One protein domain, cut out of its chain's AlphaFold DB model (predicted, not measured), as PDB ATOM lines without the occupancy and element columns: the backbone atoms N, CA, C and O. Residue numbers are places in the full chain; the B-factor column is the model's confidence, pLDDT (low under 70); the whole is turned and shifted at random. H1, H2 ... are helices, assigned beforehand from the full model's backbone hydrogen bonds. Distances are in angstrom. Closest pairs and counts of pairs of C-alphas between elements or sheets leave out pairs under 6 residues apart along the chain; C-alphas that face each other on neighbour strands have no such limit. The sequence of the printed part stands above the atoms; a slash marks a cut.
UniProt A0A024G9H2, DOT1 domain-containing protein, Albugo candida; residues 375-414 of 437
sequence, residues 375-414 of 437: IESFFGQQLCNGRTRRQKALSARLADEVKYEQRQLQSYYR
ATOM      1  N   ILE A 375     156.760 204.075 185.311       96.25
ATOM      2  CA  ILE A 375     155.661 203.148 184.983       96.25
ATOM      3  C   ILE A 375     155.131 202.459 186.253       96.25
ATOM      4  O   ILE A 375     153.922 202.309 186.442       96.25
ATOM      5  N   GLU A 376     156.022 202.039 187.152       94.69
ATOM      6  CA  GLU A 376     155.643 201.407 188.419       94.69
ATOM      7  C   GLU A 376     154.899 202.351 189.356       94.69
ATOM      8  O   GLU A 376     153.880 201.963 189.932       94.69
ATOM      9  N   SER A 377     155.370 203.593 189.472       94.56
ATOM     10  CA  SER A 377     154.683 204.642 190.224       94.56
ATOM     11  C   SER A 377     153.294 204.903 189.644       94.56
ATOM     12  O   SER A 377     152.312 204.911 190.388       94.56
ATOM     13  N   PHE A 378     153.193 205.025 188.320       93.44
ATOM     14  CA  PHE A 378     151.941 205.264 187.614       93.44
ATOM     15  C   PHE A 378     150.894 204.174 187.914       93.44
ATOM     16  O   PHE A 378     149.797 204.471 188.399       93.44
ATOM     17  N   PHE A 379     151.246 202.894 187.741       89.88
ATOM     18  CA  PHE A 379     150.326 201.792 188.054       89.88
ATOM     19  C   PHE A 379     150.067 201.637 189.560       89.88
ATOM     20  O   PHE A 379     148.960 201.273 189.963       89.88
ATOM     21  N   GLY A 380     151.053 201.935 190.411       84.56
ATOM     22  CA  GLY A 380     150.889 201.934 191.865       84.56
ATOM     23  C   GLY A 380     149.875 202.976 192.342       84.56
ATOM     24  O   GLY A 380     149.049 202.682 193.211       84.56
ATOM     25  N   GLN A 381     149.885 204.166 191.737       77.56
ATOM     26  CA  GLN A 381     148.913 205.227 192.006       77.56
ATOM     27  C   GLN A 381     147.511 204.839 191.521       77.56
ATOM     28  O   GLN A 381     146.561 204.942 192.299       77.56
ATOM     29  N   GLN A 382     147.386 204.307 190.301       69.06
ATOM     30  CA  GLN A 382     146.110 203.838 189.739       69.06
ATOM     31  C   GLN A 382     145.458 202.748 190.604       69.06
ATOM     32  O   GLN A 382     144.291 202.857 190.970       69.06
ATOM     33  N   LEU A 383     146.222 201.739 191.046       61.69
ATOM     34  CA  LEU A 383     145.714 200.700 191.956       61.69
ATOM     35  C   LEU A 383     145.243 201.261 193.308       61.69
ATOM     36  O   LEU A 383     144.427 200.634 193.989       61.69
ATOM     37  N   CYS A 384     145.769 202.415 193.718       57.62
ATOM     38  CA  CYS A 384     145.393 203.092 194.953       57.62
ATOM     39  C   CYS A 384     144.218 204.065 194.773       57.62
ATOM     40  O   CYS A 384     143.545 204.379 195.761       57.62
ATOM     41  N   ASN A 385     143.936 204.536 193.561       57.91
ATOM     42  CA  ASN A 385     142.798 205.404 193.288       57.91
ATOM     43  C   ASN A 385     141.505 204.573 193.357       57.91
ATOM     44  O   ASN A 385     141.355 203.551 192.702       57.91
ATOM     45  N   GLY A 386     140.601 204.949 194.268       58.47
ATOM     46  CA  GLY A 386     139.377 204.192 194.577       58.47
ATOM     47  C   GLY A 386     139.484 203.208 195.750       58.47
ATOM     48  O   GLY A 386     138.463 202.716 196.229       58.47
ATOM     49  N   ARG A 387     140.685 202.959 196.292       64.81
ATOM     50  CA  ARG A 387     140.840 202.185 197.536       64.81
ATOM     51  C   ARG A 387     140.693 203.086 198.757       64.81
ATOM     52  O   ARG A 387     141.341 204.127 198.868       64.81
ATOM     53  N   THR A 388     139.887 202.653 199.722       75.00
ATOM     54  CA  THR A 388     139.780 203.319 201.030       75.00
ATOM     55  C   THR A 388     141.141 203.355 201.735       75.00
ATOM     56  O   THR A 388     141.992 202.489 201.517       75.00
ATOM     57  N   ARG A 389     141.355 204.315 202.650       75.00
ATOM     58  CA  ARG A 389     142.594 204.414 203.455       75.00
ATOM     59  C   ARG A 389     142.954 203.083 204.138       75.00
ATOM     60  O   ARG A 389     144.127 202.729 204.216       75.00
ATOM     61  N   ARG A 390     141.942 202.309 204.552       77.12
ATOM     62  CA  ARG A 390     142.098 200.961 205.120       77.12
ATOM     63  C   ARG A 390     142.598 199.939 204.094       77.12
ATOM     64  O   ARG A 390     143.512 199.184 204.401       77.12
ATOM     65  N   GLN A 391     142.044 199.927 202.881       73.31
ATOM     66  CA  GLN A 391     142.504 199.048 201.795       73.31
ATOM     67  C   GLN A 391     143.923 199.396 201.331       73.31
ATOM     68  O   GLN A 391     144.700 198.489 201.029       73.31
ATOM     69  N   LYS A 392     144.287 200.687 201.331       72.88
ATOM     70  CA  LYS A 392     145.665 201.140 201.081       72.88
ATOM     71  C   LYS A 392     146.625 200.610 202.149       72.88
ATOM     72  O   LYS A 392     147.621 199.985 201.803       72.88
ATOM     73  N   ALA A 393     146.289 200.772 203.433       78.50
ATOM     74  CA  ALA A 393     147.107 200.270 204.541       78.50
ATOM     75  C   ALA A 393     147.261 198.737 204.527       78.50
ATOM     76  O   ALA A 393     148.348 198.228 204.781       78.50
ATOM     77  N   LEU A 394     146.195 198.002 204.192       78.44
ATOM     78  CA  LEU A 394     146.247 196.544 204.042       78.44
ATOM     79  C   LEU A 394     147.119 196.113 202.858       78.44
ATOM     80  O   LEU A 394     147.926 195.205 203.004       78.44
ATOM     81  N   SER A 395     146.996 196.783 201.709       71.38
ATOM     82  CA  SER A 395     147.818 196.477 200.529       71.38
ATOM     83  C   SER A 395     149.302 196.757 200.789       71.38
ATOM     84  O   SER A 395     150.145 195.973 200.372       71.38
ATOM     85  N   ALA A 396     149.620 197.842 201.506       78.12
ATOM     86  CA  ALA A 396     150.990 198.167 201.900       78.12
ATOM     87  C   ALA A 396     151.577 197.112 202.854       78.12
ATOM     88  O   ALA A 396     152.680 196.635 202.615       78.12
ATOM     89  N   ARG A 397     150.811 196.674 203.867       81.12
ATOM     90  CA  ARG A 397     151.233 195.589 204.771       81.12
ATOM     91  C   ARG A 397     151.486 194.277 204.032       81.12
ATOM     92  O   ARG A 397     152.523 193.665 204.246       81.12
ATOM     93  N   LEU A 398     150.588 193.890 203.124       76.25
ATOM     94  CA  LEU A 398     150.763 192.687 202.302       76.25
ATOM     95  C   LEU A 398     151.997 192.788 201.393       76.25
ATOM     96  O   LEU A 398     152.721 191.815 201.221       76.25
ATOM     97  N   ALA A 399     152.268 193.964 200.819       71.12
ATOM     98  CA  ALA A 399     153.464 194.173 200.006       71.12
ATOM     99  C   ALA A 399     154.760 194.074 200.833       71.12
ATOM    100  O   ALA A 399     155.754 193.533 200.346       71.12
ATOM    101  N   ASP A 400     154.748 194.562 202.076       76.06
ATOM    102  CA  ASP A 400     155.875 194.431 203.004       76.06
ATOM    103  C   ASP A 400     156.082 192.977 203.459       76.06
ATOM    104  O   ASP A 400     157.225 192.522 203.521       76.06
ATOM    105  N   GLU A 401     155.002 192.219 203.686       76.50
ATOM    106  CA  GLU A 401     155.055 190.778 203.976       76.50
ATOM    107  C   GLU A 401     155.660 189.988 202.806       76.50
ATOM    108  O   GLU A 401     156.605 189.224 203.003       76.50
ATOM    109  N   VAL A 402     155.225 190.245 201.567       71.12
ATOM    110  CA  VAL A 402     155.791 189.590 200.371       71.12
ATOM    111  C   VAL A 402     157.272 189.943 200.184       71.12
ATOM    112  O   VAL A 402     158.086 189.077 199.849       71.12
ATOM    113  N   LYS A 403     157.668 191.200 200.434       71.81
ATOM    114  CA  LYS A 403     159.088 191.601 200.419       71.81
ATOM    115  C   LYS A 403     159.892 190.899 201.514       71.81
ATOM    116  O   LYS A 403     161.052 190.553 201.284       71.81
ATOM    117  N   TYR A 404     159.307 190.700 202.692       69.31
ATOM    118  CA  TYR A 404     159.940 189.987 203.797       69.31
ATOM    119  C   TYR A 404     160.154 188.504 203.458       69.31
ATOM    120  O   TYR A 404     161.266 187.997 203.620       69.31
ATOM    121  N   GLU A 405     159.150 187.839 202.882       64.06
ATOM    122  CA  GLU A 405     159.255 186.448 202.423       64.06
ATOM    123  C   GLU A 405     160.297 186.278 201.310       64.06
ATOM    124  O   GLU A 405     161.129 185.369 201.367       64.06
ATOM    125  N   GLN A 406     160.340 187.193 200.333       55.50
ATOM    126  CA  GLN A 406     161.365 187.170 199.283       55.50
ATOM    127  C   GLN A 406     162.783 187.355 199.844       55.50
ATOM    128  O   GLN A 406     163.713 186.684 199.388       55.50
ATOM    129  N   ARG A 407     162.966 188.213 200.859       62.12
ATOM    130  CA  ARG A 407     164.256 188.361 201.557       62.12
ATOM    131  C   ARG A 407     164.639 187.096 202.323       62.12
ATOM    132  O   ARG A 407     165.811 186.725 202.299       62.12
ATOM    133  N   GLN A 408     163.685 186.412 202.958       66.38
ATOM    134  CA  GLN A 408     163.957 185.135 203.624       66.38
ATOM    135  C   GLN A 408     164.365 184.048 202.626       66.38
ATOM    136  O   GLN A 408     165.374 183.382 202.858       66.38
ATOM    137  N   LEU A 409     163.669 183.935 201.490       43.94
ATOM    138  CA  LEU A 409     164.017 183.023 200.395       43.94
ATOM    139  C   LEU A 409     165.408 183.319 199.823       43.94
ATOM    140  O   LEU A 409     166.207 182.402 199.650       43.94
ATOM    141  N   GLN A 410     165.751 184.588 199.592       51.19
ATOM    142  CA  GLN A 410     167.105 184.955 199.173       51.19
ATOM    143  C   GLN A 410     168.157 184.633 200.242       51.19
ATOM    144  O   GLN A 410     169.239 184.161 199.897       51.19
ATOM    145  N   SER A 411     167.856 184.831 201.531       63.28
ATOM    146  CA  SER A 411     168.762 184.430 202.616       63.28
ATOM    147  C   SER A 411     168.946 182.910 202.665       63.28
ATOM    148  O   SER A 411     170.070 182.436 202.808       63.28
ATOM    149  N   TYR A 412     167.873 182.149 202.431       51.38
ATOM    150  CA  TYR A 412     167.894 180.694 202.360       51.38
ATOM    151  C   TYR A 412     168.779 180.223 201.201       51.38
ATOM    152  O   TYR A 412     169.718 179.461 201.419       51.38
ATOM    153  N   TYR A 413     168.599 180.762 199.992       51.53
ATOM    154  CA  TYR A 413     169.465 180.429 198.854       51.53
ATOM    155  C   TYR A 413     170.916 180.900 199.030       51.53
ATOM    156  O   TYR A 413     171.828 180.269 198.502       51.53
ATOM    157  N   ARG A 414     171.165 181.954 199.816       59.22
ATOM    158  CA  ARG A 414     172.523 182.397 200.165       59.22
ATOM    159  C   ARG A 414     173.215 181.449 201.149       59.22
ATOM    160  O   ARG A 414     174.423 181.259 201.052       59.22
TER     161      ARG A 414
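What this domain is: This is residues 375 to 414 of the 437 residues of the protein "DOT1 domain-containing protein" of Albugo candida (UniProt A0A024G9H2). One long straight helix, H2, and one short helix, H1, meet near their ends as an open V, joined at the corner by a four-residue turn, residues 385 to 388. Away from this corner the two arms stand free, with an empty space between them. The printed part has 40 residues with two named helices, H1 then H2 along the chain, and no named strand; its class is all helix. It is only just loose, close to extended, with a radius of gyration of the C-alphas of 13.2 A, and its flat outline spans 40 by 24 by 7 A.

How they stand to each other: H2, residues 389 to 414, is the longest helix. H1, residues 375 to 384, is close to H2 but not clearly touching it, with 1 pair of C-alphas within 8 A. Their closest C-alphas, those of Cys 384 and Lys 392, are 6.4 A apart. The helices run opposite ways at a steep tilt of 46 degrees, and their centres are 17.7 A apart. Residues 375 to 382, which belong to H1, stand free, and so do residues 396 to 414 of H2. In both H1 and H2 every O i to N i+4 pair is within hydrogen-bond range.

Where its parts are: H2 measures 37.3 A from C-alpha 389 at (142.594, 204.414, 203.455) to C-alpha 414 at (172.523, 182.397, 200.165). H1 measures 14.3 A from C-alpha 375, at (155.661, 203.148, 184.983), to C-alpha 384.

The domain as a whole: The two C-alphas farthest apart, those of Gly 386 and Arg 414, are 40.1 A apart. The printed part has no cut, and the link from H1 to H2 is tight. The mean pLDDT of the printed part is 71.1, and residues 382 to 387 and 404 to 414 of this predicted model are under 70.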